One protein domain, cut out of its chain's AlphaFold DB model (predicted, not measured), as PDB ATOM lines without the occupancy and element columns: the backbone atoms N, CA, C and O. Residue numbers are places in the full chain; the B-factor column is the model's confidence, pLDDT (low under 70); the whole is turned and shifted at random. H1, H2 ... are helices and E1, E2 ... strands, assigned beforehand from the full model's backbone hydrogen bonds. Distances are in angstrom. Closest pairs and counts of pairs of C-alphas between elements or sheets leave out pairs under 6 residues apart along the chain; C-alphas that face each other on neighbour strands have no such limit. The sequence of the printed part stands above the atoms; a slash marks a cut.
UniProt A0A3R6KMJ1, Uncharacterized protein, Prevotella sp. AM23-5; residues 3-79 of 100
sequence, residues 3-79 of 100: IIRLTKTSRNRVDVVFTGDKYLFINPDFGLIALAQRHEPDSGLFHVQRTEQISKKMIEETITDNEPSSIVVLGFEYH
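Overview. This is residues 3 to 79 of the 100 residues of an uncharacterized protein of Prevotella sp. AM23-5 (UniProt A0A3R6KMJ1). A twisted sheet of six strands curls round one helix, H1, which covers one face of the sheet while the other face is bare of named helices. The first five strands go back and forth as a meander, each the antiparallel neighbour of the one before, and after H1 the last strand, E6, comes in beside E5 at one edge. The printed part has 77 residues, with six named strands and one named helix in the order E1, E2, E3, E4, E5, H1, E6; the sheet's order is E1, E2, E3, E4, E5, E6, and it is mixed. The class is mixed, helices and strands, in two layers, the helix on one face of the sheet. The whole is compact, with a radius of gyration of the C-alphas of 12.0 A, and spans 35 by 24 by 20 A.

Arrangement. E1, residues 3 to 5, is an edge strand and forms a hairpin with E2, residues 15 to 18; N 4 and O 16 are 2.8 A apart, within hydrogen-bond range. E2 forms a hairpin with E3, residues 22 to 27, where N 17 and O 24 are 2.9 A apart. E3 forms a hairpin with E4, residues 31 to 38, with N 25 and O 34 at 2.9 A. E4 forms a hairpin with E5, residues 45 to 50, with N 35 and O 49 at 2.8 A. E5, H1, residues 56 to 66, and E6, residues 75 to 78, make a strand-helix-strand unit, two parallel neighbour strands with a helix between, and its crossover is right-handed. E5 and E6 are parallel at 30 degrees, with N 48 and O 77 at 2.7 A. H1 is on the sheet, with 34 pairs of C-alphas within 10 A. Its closest C-alphas to E3 are those of Ile 63 and Tyr 23, 7.8 A apart; to E6, those of Glu 60 and Phe 76, 7.7 A. In H1 every O i to N i+4 pair is within hydrogen-bond range. E1 and E6 are apart.

Along the chain. E1 begins at C-alpha 3, (-16.895, -41.615, 12.356). E2 has 4 residues; E3 is 16.4 A long from first to last C-alpha, E4 21.0 A and E5 15.9 A. H1 is 15.7 A long and begins at C-alpha 56, (-20.270, -36.122, 30.715). E6, 4 residues, ends at C-alpha 78, (-16.871, -27.937, 30.710).

Size, cuts and confidence. The two C-alphas farthest apart, those of Asp 29 and Val 72, are 35.3 A apart. The printed part has no cut, and no link is long. The mean pLDDT of the printed part is 84.5; residues 6 to 12, 41, 70 and 72 are under 70.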
ATOM      1  N   ILE A   3     -15.536 -41.607  11.800       73.19
ATOM      2  CA  ILE A   3     -16.895 -41.615  12.356       73.19
ATOM      3  C   ILE A   3     -16.978 -42.765  13.360       73.19
ATOM      4  O   ILE A   3     -16.690 -43.910  13.017       73.19
ATOM      5  N   ILE A   4     -17.353 -42.452  14.594       78.38
ATOM      6  CA  ILE A   4     -17.494 -43.377  15.717       78.38
ATOM      7  C   ILE A   4     -18.975 -43.401  16.088       78.38
ATOM      8  O   ILE A   4     -19.555 -42.362  16.378       78.38
ATOM      9  N   ARG A   5     -19.619 -44.568  16.078       75.81
ATOM     10  CA  ARG A   5     -21.021 -44.688  16.505       75.81
ATOM     11  C   ARG A   5     -21.072 -45.168  17.951       75.81
ATOM     12  O   ARG A   5     -20.593 -46.263  18.230       75.81
ATOM     13  N   LEU A   6     -21.673 -44.377  18.839       69.81
ATOM     14  CA  LEU A   6     -21.676 -44.661  20.280       69.81
ATOM     15  C   LEU A   6     -22.786 -45.599  20.726       69.81
ATOM     16  O   LEU A   6     -22.608 -46.392  21.646       69.81
ATOM     17  N   THR A   7     -23.943 -45.534  20.081       65.94
ATOM     18  CA  THR A   7     -25.123 -46.276  20.524       65.94
ATOM     19  C   THR A   7     -25.651 -47.188  19.426       65.94
ATOM     20  O   THR A   7     -25.671 -46.860  18.237       65.94
ATOM     21  N   LYS A   8     -26.050 -48.395  19.846       56.81
ATOM     22  CA  LYS A   8     -26.499 -49.483  18.960       56.81
ATOM     23  C   LYS A   8     -27.991 -49.415  18.624       56.81
ATOM     24  O   LYS A   8     -28.423 -50.067  17.680       56.81
ATOM     25  N   THR A   9     -28.777 -48.646  19.375       58.59
ATOM     26  CA  THR A   9     -30.222 -48.502  19.169       58.59
ATOM     27  C   THR A   9     -30.538 -47.216  18.415       58.59
ATOM     28  O   THR A   9     -29.943 -46.170  18.664       58.59
ATOM     29  N   SER A  10     -31.505 -47.284  17.498       61.97
ATOM     30  CA  SER A  10     -31.933 -46.137  16.685       61.97
ATOM     31  C   SER A  10     -32.482 -44.981  17.523       61.97
ATOM     32  O   SER A  10     -32.278 -43.831  17.162       61.97
ATOM     33  N   ARG A  11     -33.133 -45.289  18.651       60.28
ATOM     34  CA  ARG A  11     -33.843 -44.319  19.500       60.28
ATOM     35  C   ARG A  11     -32.935 -43.400  20.324       60.28
ATOM     36  O   ARG A  11     -33.347 -42.304  20.649       60.28
ATOM     37  N   ASN A  12     -31.718 -43.848  20.642       68.38
ATOM     38  CA  ASN A  12     -30.732 -43.071  21.406       68.38
ATOM     39  C   ASN A  12     -29.429 -42.934  20.614       68.38
ATOM     40  O   ASN A  12     -28.342 -42.929  21.197       68.38
ATOM     41  N   ARG A  13     -29.516 -42.916  19.280       82.00
ATOM     42  CA  ARG A  13     -28.337 -42.894  18.417       82.00
ATOM     43  C   ARG A  13     -27.530 -41.609  18.647       82.00
ATOM     44  O   ARG A  13     -28.078 -40.518  18.561       82.00
ATOM     45  N   VAL A  14     -26.232 -41.744  18.899       87.06
ATOM     46  CA  VAL A  14     -25.262 -40.644  18.891       87.06
ATOM     47  C   VAL A  14     -24.113 -41.055  17.984       87.06
ATOM     48  O   VAL A  14     -23.437 -42.062  18.225       87.06
ATOM     49  N   ASP A  15     -23.928 -40.300  16.911       89.56
ATOM     50  CA  ASP A  15     -22.777 -40.422  16.031       89.56
ATOM     51  C   ASP A  15     -21.735 -39.383  16.439       89.56
ATOM     52  O   ASP A  15     -22.062 -38.234  16.730       89.56
ATOM     53  N   VAL A  16     -20.472 -39.783  16.443       90.75
ATOM     54  CA  VAL A  16     -19.348 -38.925  16.794       90.75
ATOM     55  C   VAL A  16     -18.422 -38.791  15.606       90.75
ATOM     56  O   VAL A  16     -18.000 -39.782  15.013       90.75
ATOM     57  N   VAL A  17     -18.096 -37.555  15.247       90.62
ATOM     58  CA  VAL A  17     -17.163 -37.255  14.162       90.62
ATOM     59  C   VAL A  17     -15.901 -36.653  14.754       90.62
ATOM     60  O   VAL A  17     -15.959 -35.611  15.402       90.62
ATOM     61  N   PHE A  18     -14.763 -37.293  14.498       88.81
ATOM     62  CA  PHE A  18     -13.454 -36.756  14.843       88.81
ATOM     63  C   PHE A  18     -12.800 -36.105  13.619       88.81
ATOM     64  O   PHE A  18     -12.592 -36.760  12.582       88.81
ATOM     65  N   THR A  19     -12.475 -34.815  13.738       85.12
ATOM     66  CA  THR A  19     -11.858 -34.013  12.664       85.12
ATOM     67  C   THR A  19     -10.344 -33.848  12.812       85.12
ATOM     68  O   THR A  19      -9.733 -33.235  11.944       85.12
ATOM     69  N   GLY A  20      -9.733 -34.420  13.855       81.69
ATOM     70  CA  GLY A  20      -8.307 -34.276  14.189       81.69
ATOM     71  C   GLY A  20      -8.083 -33.407  15.429       81.69
ATOM     72  O   GLY A  20      -7.320 -33.766  16.321       81.69
ATOM     73  N   ASP A  21      -8.818 -32.304  15.525       86.38
ATOM     74  CA  ASP A  21      -8.735 -31.309  16.600       86.38
ATOM     75  C   ASP A  21      -9.963 -31.298  17.525       86.38
ATOM     76  O   ASP A  21      -9.913 -30.752  18.626       86.38
ATOM     77  N   LYS A  22     -11.078 -31.888  17.087       90.81
ATOM     78  CA  LYS A  22     -12.344 -31.889  17.827       90.81
ATOM     79  C   LYS A  22     -13.165 -33.149  17.590       90.81
ATOM     80  O   LYS A  22     -13.083 -33.779  16.531       90.81
ATOM     81  N   TYR A  23     -13.996 -33.452  18.579       92.44
ATOM     82  CA  TYR A  23     -15.058 -34.447  18.549       92.44
ATOM     83  C   TYR A  23     -16.415 -33.746  18.494       92.44
ATOM     84  O   TYR A  23     -16.738 -32.912  19.342       92.44
ATOM     85  N   LEU A  24     -17.217 -34.104  17.496       93.19
ATOM     86  CA  LEU A  24     -18.574 -33.605  17.286       93.19
ATOM     87  C   LEU A  24     -19.565 -34.714  17.621       93.19
ATOM     88  O   LEU A  24     -19.562 -35.730  16.934       93.19
ATOM     89  N   PHE A  25     -20.412 -34.522  18.629       92.56
ATOM     90  CA  PHE A  25     -21.436 -35.488  19.034       92.56
ATOM     91  C   PHE A  25     -22.781 -35.077  18.443       92.56
ATOM     92  O   PHE A  25     -23.304 -34.006  18.754       92.56
ATOM     93  N   ILE A  26     -23.339 -35.928  17.589       91.12
ATOM     94  CA  ILE A  26     -24.524 -35.647  16.783       91.12
ATOM     95  C   ILE A  26     -25.607 -36.673  17.105       91.12
ATOM     96  O   ILE A  26     -25.406 -37.879  16.967       91.12
ATOM     97  N   ASN A  27     -26.772 -36.185  17.500       89.25
ATOM     98  CA  ASN A  27     -27.988 -36.966  17.657       89.25
ATOM     99  C   ASN A  27     -28.909 -36.747  16.432       89.25
ATOM    100  O   ASN A  27     -28.997 -35.622  15.946       89.25
ATOM    101  N   PRO A  28     -29.597 -37.775  15.906       84.88
ATOM    102  CA  PRO A  28     -30.494 -37.622  14.757       84.88
ATOM    103  C   PRO A  28     -31.686 -36.690  15.000       84.88
ATOM    104  O   PRO A  28     -32.102 -35.999  14.076       84.88
ATOM    105  N   ASP A  29     -32.219 -36.678  16.221       85.00
ATOM    106  CA  ASP A  29     -33.410 -35.912  16.590       85.00
ATOM    107  C   ASP A  29     -33.056 -34.464  16.961       85.00
ATOM    108  O   ASP A  29     -33.823 -33.541  16.689       85.00
ATOM    109  N   PHE A  30     -31.875 -34.257  17.553       85.50
ATOM    110  CA  PHE A  30     -31.447 -32.960  18.091       85.50
ATOM    111  C   PHE A  30     -30.239 -32.333  17.382       85.50
ATOM    112  O   PHE A  30     -29.821 -31.242  17.749       85.50
ATOM    113  N   GLY A  31     -29.627 -32.963  16.385       88.75
ATOM    114  CA  GLY A  31     -28.430 -32.426  15.731       88.75
ATOM    115  C   GLY A  31     -27.192 -32.417  16.642       88.75
ATOM    116  O   GLY A  31     -26.920 -33.395  17.334       88.75
ATOM    117  N   LEU A  32     -26.393 -31.343  16.613       90.06
ATOM    118  CA  LEU A  32     -25.158 -31.235  17.403       90.06
ATOM    119  C   LEU A  32     -25.465 -31.027  18.895       90.06
ATOM    120  O   LEU A  32     -25.928 -29.963  19.308       90.06
ATOM    121  N   ILE A  33     -25.150 -32.035  19.701       91.75
ATOM    122  CA  ILE A  33     -25.479 -32.095  21.132       91.75
ATOM    123  C   ILE A  33     -24.261 -31.926  22.043       91.75
ATOM    124  O   ILE A  33     -24.440 -31.583  23.212       91.75
ATOM    125  N   ALA A  34     -23.042 -32.134  21.535       92.75
ATOM    126  CA  ALA A  34     -21.802 -31.747  22.204       92.75
ATOM    127  C   ALA A  34     -20.658 -31.492  21.214       92.75
ATOM    128  O   ALA A  34     -20.596 -32.088  20.137       92.75
ATOM    129  N   LEU A  35     -19.735 -30.629  21.624       93.31
ATOM    130  CA  LEU A  35     -18.453 -30.361  20.989       93.31
ATOM    131  C   LEU A  35     -17.372 -30.519  22.056       93.31
ATOM    132  O   LEU A  35     -17.450 -29.877  23.100       93.31
ATOM    133  N   ALA A  36     -16.354 -31.323  21.775       93.06
ATOM    134  CA  ALA A  36     -15.122 -31.334  22.552       93.06
ATOM    135  C   ALA A  36     -13.966 -30.934  21.639       93.06
ATOM    136  O   ALA A  36     -13.648 -31.656  20.695       93.06
ATOM    137  N   GLN A  37     -13.361 -29.781  21.891       92.38
ATOM    138  CA  GLN A  37     -12.259 -29.232  21.106       92.38
ATOM    139  C   GLN A  37     -10.973 -29.283  21.924       92.38
ATOM    140  O   GLN A  37     -10.984 -28.928  23.100       92.38
ATOM    141  N   ARG A  38      -9.863 -29.703  21.316       90.00
ATOM    142  CA  ARG A  38      -8.557 -29.629  21.976       90.00
ATOM    143  C   ARG A  38      -8.183 -28.184  22.278       90.00
ATOM    144  O   ARG A  38      -8.363 -27.314  21.426       90.00
ATOM    145  N   HIS A  39      -7.615 -27.959  23.457       86.25
ATOM    146  CA  HIS A  39      -7.054 -26.663  23.827       86.25
ATOM    147  C   HIS A  39      -5.892 -26.280  22.896       86.25
ATOM    148  O   HIS A  39      -5.845 -25.169  22.379       86.25
ATOM    149  N   GLU A  40      -4.999 -27.236  22.627       82.12
ATOM    150  CA  GLU A  40      -3.829 -27.075  21.765       82.12
ATOM    151  C   GLU A  40      -3.634 -28.329  20.893       82.12
ATOM    152  O   GLU A  40      -4.064 -29.424  21.278       82.12
ATOM    153  N   PRO A  41      -2.983 -28.205  19.721       69.75
ATOM    154  CA  PRO A  41      -2.511 -29.362  18.967       69.75
ATOM    155  C   PRO A  41      -1.663 -30.256  19.882       69.75
ATOM    156  O   PRO A  41      -0.807 -29.759  20.604       69.75
ATOM    157  N   ASP A  42      -1.940 -31.559  19.887       71.25
ATOM    158  CA  ASP A  42      -1.264 -32.576  20.711       71.25
ATOM    159  C   ASP A  42      -1.506 -32.513  22.232       71.25
ATOM    160  O   ASP A  42      -1.040 -33.395  22.959       71.25
ATOM    161  N   SER A  43      -2.297 -31.556  22.738       78.50
ATOM    162  CA  SER A  43      -2.687 -31.570  24.149       78.50
ATOM    163  C   SER A  43      -3.808 -32.577  24.410       78.50
ATOM    164  O   SER A  43      -4.708 -32.793  23.590       78.50
ATOM    165  N   GLY A  44      -3.758 -33.209  25.585       83.75
ATOM    166  CA  GLY A  44      -4.834 -34.062  26.092       83.75
ATOM    167  C   GLY A  44      -5.988 -33.284  26.730       83.75
ATOM    168  O   GLY A  44      -6.909 -33.898  27.260       83.75
ATOM    169  N   LEU A  45      -5.947 -31.948  26.718       90.62
ATOM    170  CA  LEU A  45      -6.958 -31.100  27.342       90.62
ATOM    171  C   LEU A  45      -8.043 -30.731  26.327       90.62
ATOM    172  O   LEU A  45      -7.751 -30.162  25.274       90.62
ATOM    173  N   PHE A  46      -9.297 -31.011  26.667       92.19
ATOM    174  CA  PHE A  46     -10.462 -30.723  25.842       92.19
ATOM    175  C   PHE A  46     -11.366 -29.692  26.510       92.19
ATOM    176  O   PHE A  46     -11.828 -29.884  27.633       92.19
ATOM    177  N   HIS A  47     -11.686 -28.637  25.773       93.56
ATOM    178  CA  HIS A  47     -12.782 -27.732  26.086       93.56
ATOM    179  C   HIS A  47     -14.077 -28.331  25.550       93.56
ATOM    180  O   HIS A  47     -14.221 -28.576  24.348       93.56
ATOM    181  N   VAL A  48     -15.021 -28.580  26.446       93.12
ATOM    182  CA  VAL A  48     -16.263 -29.284  26.161       93.12
ATOM    183  C   VAL A  48     -17.446 -28.346  26.341       93.12
ATOM    184  O   VAL A  48     -17.664 -27.764  27.404       93.12
ATOM    185  N   GLN A  49     -18.261 -28.258  25.300       93.06
ATOM    186  CA  GLN A  49     -19.604 -27.702  25.358       93.06
ATOM    187  C   GLN A  49     -20.603 -28.813  25.082       93.06
ATOM    188  O   GLN A  49     -20.411 -29.629  24.179       93.06
ATOM    189  N   ARG A  50     -21.687 -28.860  25.851       91.19
ATOM    190  CA  ARG A  50     -22.709 -29.895  25.693       91.19
ATOM    191  C   ARG A  50     -24.095 -29.389  26.051       91.19
ATOM    192  O   ARG A  50     -24.253 -28.462  26.835       91.19
ATOM    193  N   THR A  51     -25.087 -30.065  25.506       90.38
ATOM    194  CA  THR A  51     -26.504 -29.929  25.853       90.38
ATOM    195  C   THR A  51     -26.879 -30.897  26.974       90.38
ATOM    196  O   THR A  51     -26.071 -31.719  27.422       90.38
ATOM    197  N   GLU A  52     -28.130 -30.840  27.424       88.25
ATOM    198  CA  GLU A  52     -28.684 -31.822  28.366       88.25
ATOM    199  C   GLU A  52     -28.838 -33.230  27.764       88.25
ATOM    200  O   GLU A  52     -28.940 -34.205  28.507       88.25
ATOM    201  N   GLN A  53     -28.794 -33.357  26.433       87.38
ATOM    202  CA  GLN A  53     -29.041 -34.614  25.714       87.38
ATOM    203  C   GLN A  53     -27.909 -35.641  25.838       87.38
ATOM    204  O   GLN A  53     -28.065 -36.788  25.423       87.38
ATOM    205  N   ILE A  54     -26.758 -35.255  26.397       88.81
ATOM    206  CA  ILE A  54     -25.600 -36.137  26.543       88.81
ATOM    207  C   ILE A  54     -24.925 -35.976  27.901       88.81
ATOM    208  O   ILE A  54     -24.753 -34.874  28.431       88.81
ATOM    209  N   SER A  55     -24.535 -37.110  28.478       89.94
ATOM    210  CA  SER A  55     -23.842 -37.157  29.760       89.94
ATOM    211  C   SER A  55     -22.344 -36.895  29.595       89.94
ATOM    212  O   SER A  55     -21.741 -37.261  28.589       89.94
ATOM    213  N   LYS A  56     -21.730 -36.306  30.631       91.38
ATOM    214  CA  LYS A  56     -20.270 -36.122  30.715       91.38
ATOM    215  C   LYS A  56     -19.523 -37.439  30.517       91.38
ATOM    216  O   LYS A  56     -18.645 -37.542  29.675       91.38
ATOM    217  N   LYS A  57     -19.992 -38.474  31.217       90.75
ATOM    218  CA  LYS A  57     -19.444 -39.828  31.158       90.75
ATOM    219  C   LYS A  57     -19.341 -40.360  29.725       90.75
ATOM    220  O   LYS A  57     -18.294 -40.863  29.349       90.75
ATOM    221  N   MET A  58     -20.392 -40.203  28.914       89.62
ATOM    222  CA  MET A  58     -20.374 -40.682  27.528       89.62
ATOM    223  C   MET A  58     -19.325 -39.947  26.681       89.62
ATOM    224  O   MET A  58     -18.683 -40.569  25.840       89.62
ATOM    225  N   ILE A  59     -19.139 -38.642  26.899       91.44
ATOM    226  CA  ILE A  59     -18.123 -37.844  26.197       91.44
ATOM    227  C   ILE A  59     -16.719 -38.301  26.598       91.44
ATOM    228  O   ILE A  59     -15.898 -38.598  25.730       91.44
ATOM    229  N   GLU A  60     -16.466 -38.397  27.902       92.50
ATOM    230  CA  GLU A  60     -15.165 -38.760  28.468       92.50
ATOM    231  C   GLU A  60     -14.736 -40.172  28.050       92.50
ATOM    232  O   GLU A  60     -13.616 -40.344  27.572       92.50
ATOM    233  N   GLU A  61     -15.631 -41.162  28.141       90.69
ATOM    234  CA  GLU A  61     -15.373 -42.541  27.695       90.69
ATOM    235  C   GLU A  61     -15.062 -42.587  26.196       90.69
ATOM    236  O   GLU A  61     -14.062 -43.165  25.781       90.69
ATOM    237  N   THR A  62     -15.860 -41.895  25.378       89.81
ATOM    238  CA  THR A  62     -15.658 -41.860  23.922       89.81
ATOM    239  C   THR A  62     -14.282 -41.334  23.543       89.81
ATOM    240  O   THR A  62     -13.628 -41.897  22.662       89.81
ATOM    241  N   ILE A  63     -13.871 -40.226  24.158       90.44
ATOM    242  CA  ILE A  63     -12.590 -39.586  23.861       90.44
ATOM    243  C   ILE A  63     -11.462 -40.476  24.379       90.44
ATOM    244  O   ILE A  63     -10.546 -40.781  23.625       90.44
ATOM    245  N   THR A  64     -11.578 -40.997  25.600       89.44
ATOM    246  CA  THR A  64     -10.577 -41.905  26.182       89.44
ATOM    247  C   THR A  64     -10.350 -43.157  25.334       89.44
ATOM    248  O   THR A  64      -9.206 -43.535  25.106       89.44
ATOM    249  N   ASP A  65     -11.412 -43.756  24.793       88.12
ATOM    250  CA  ASP A  65     -11.328 -44.972  23.972       88.12
ATOM    251  C   ASP A  65     -10.751 -44.734  22.564       88.12
ATOM    252  O   ASP A  65     -10.364 -45.683  21.876       88.12
ATOM    253  N   ASN A  66     -10.751 -43.486  22.081       87.19
ATOM    254  CA  ASN A  66     -10.351 -43.153  20.709       87.19
ATOM    255  C   ASN A  66      -9.054 -42.355  20.609       87.19
ATOM    256  O   ASN A  66      -8.464 -42.319  19.524       87.19
ATOM    257  N   GLU A  67      -8.617 -41.742  21.702       86.31
ATOM    258  CA  GLU A  67      -7.328 -41.078  21.795       86.31
ATOM    259  C   GLU A  67      -6.180 -42.096  21.864       86.31
ATOM    260  O   GLU A  67      -6.321 -43.176  22.444       86.31
ATOM    261  N   PRO A  68      -5.025 -41.796  21.246       79.50
ATOM    262  CA  PRO A  68      -3.880 -42.678  21.315       79.50
ATOM    263  C   PRO A  68      -3.338 -42.707  22.745       79.50
ATOM    264  O   PRO A  68      -3.216 -41.680  23.411       79.50
ATOM    265  N   SER A  69      -2.910 -43.890  23.183       72.12
ATOM    266  CA  SER A  69      -2.313 -44.116  24.506       72.12
ATOM    267  C   SER A  69      -1.022 -43.326  24.763       72.12
ATOM    268  O   SER A  69      -0.523 -43.317  25.884       72.12
ATOM    269  N   SER A  70      -0.472 -42.659  23.742       69.94
ATOM    270  CA  SER A  70       0.650 -41.726  23.865       69.94
ATOM    271  C   SER A  70       0.291 -40.437  24.611       69.94
ATOM    272  O   SER A  70       1.192 -39.744  25.080       69.94
ATOM    273  N   ILE A  71      -0.996 -40.099  24.731       73.94
ATOM    274  CA  ILE A  71      -1.457 -38.955  25.522       73.94
ATOM    275  C   ILE A  71      -1.622 -39.407  26.975       73.94
ATOM    276  O   ILE A  71      -2.509 -40.188  27.304       73.94
ATOM    277  N   VAL A  72      -0.738 -38.916  27.845       64.31
ATOM    278  CA  VAL A  72      -0.586 -39.409  29.226       64.31
ATOM    279  C   VAL A  72      -1.771 -39.039  30.125       64.31
ATOM    280  O   VAL A  72      -2.124 -39.809  31.016       64.31
ATOM    281  N   VAL A  73      -2.390 -37.873  29.912       77.44
ATOM    282  CA  VAL A  73      -3.523 -37.396  30.715       77.44
ATOM    283  C   VAL A  73      -4.535 -36.699  29.817       77.44
ATOM    284  O   VAL A  73      -4.186 -35.761  29.101       77.44
ATOM    285  N   LEU A  74      -5.790 -37.144  29.894       85.25
ATOM    286  CA  LEU A  74      -6.925 -36.452  29.297       85.25
ATOM    287  C   LEU A  74      -7.576 -35.544  30.343       85.25
ATOM    288  O   LEU A  74      -7.897 -35.990  31.444       85.25
ATOM    289  N   GLY A  75      -7.755 -34.272  30.001       88.38
ATOM    290  CA  GLY A  75      -8.447 -33.281  30.822       88.38
ATOM    291  C   GLY A  75      -9.705 -32.783  30.120       88.38
ATOM    292  O   GLY A  75      -9.718 -32.658  28.898       88.38
ATOM    293  N   PHE A  76     -10.751 -32.472  30.885       91.94
ATOM    294  CA  PHE A  76     -12.030 -32.007  30.347       91.94
ATOM    295  C   PHE A  76     -12.503 -30.756  31.084       91.94
ATOM    296  O   PHE A  76     -12.849 -30.807  32.266       91.94
ATOM    297  N   GLU A  77     -12.559 -29.637  30.372       92.19
ATOM    298  CA  GLU A  77     -13.084 -28.370  30.874       92.19
ATOM    299  C   GLU A  77     -14.470 -28.126  30.292       92.19
ATOM    300  O   GLU A  77     -14.635 -27.970  29.088       92.19
ATOM    301  N   TYR A  78     -15.491 -28.118  31.147       89.69
ATOM    302  CA  TYR A  78     -16.871 -27.937  30.710       89.69
ATOM    303  C   TYR A  78     -17.281 -26.472  30.809       89.69
ATOM    304  O   TYR A  78     -17.326 -25.911  31.906       89.69
ATOM    305  N   HIS A  79     -17.644 -25.878  29.678       85.94
ATOM    306  CA  HIS A  79     -18.108 -24.496  29.615       85.94
ATOM    307  C   HIS A  79     -19.637 -24.416  29.579       85.94
ATOM    308  O   HIS A  79     -20.317 -25.339  29.135       85.94
TER     309      HIS A  79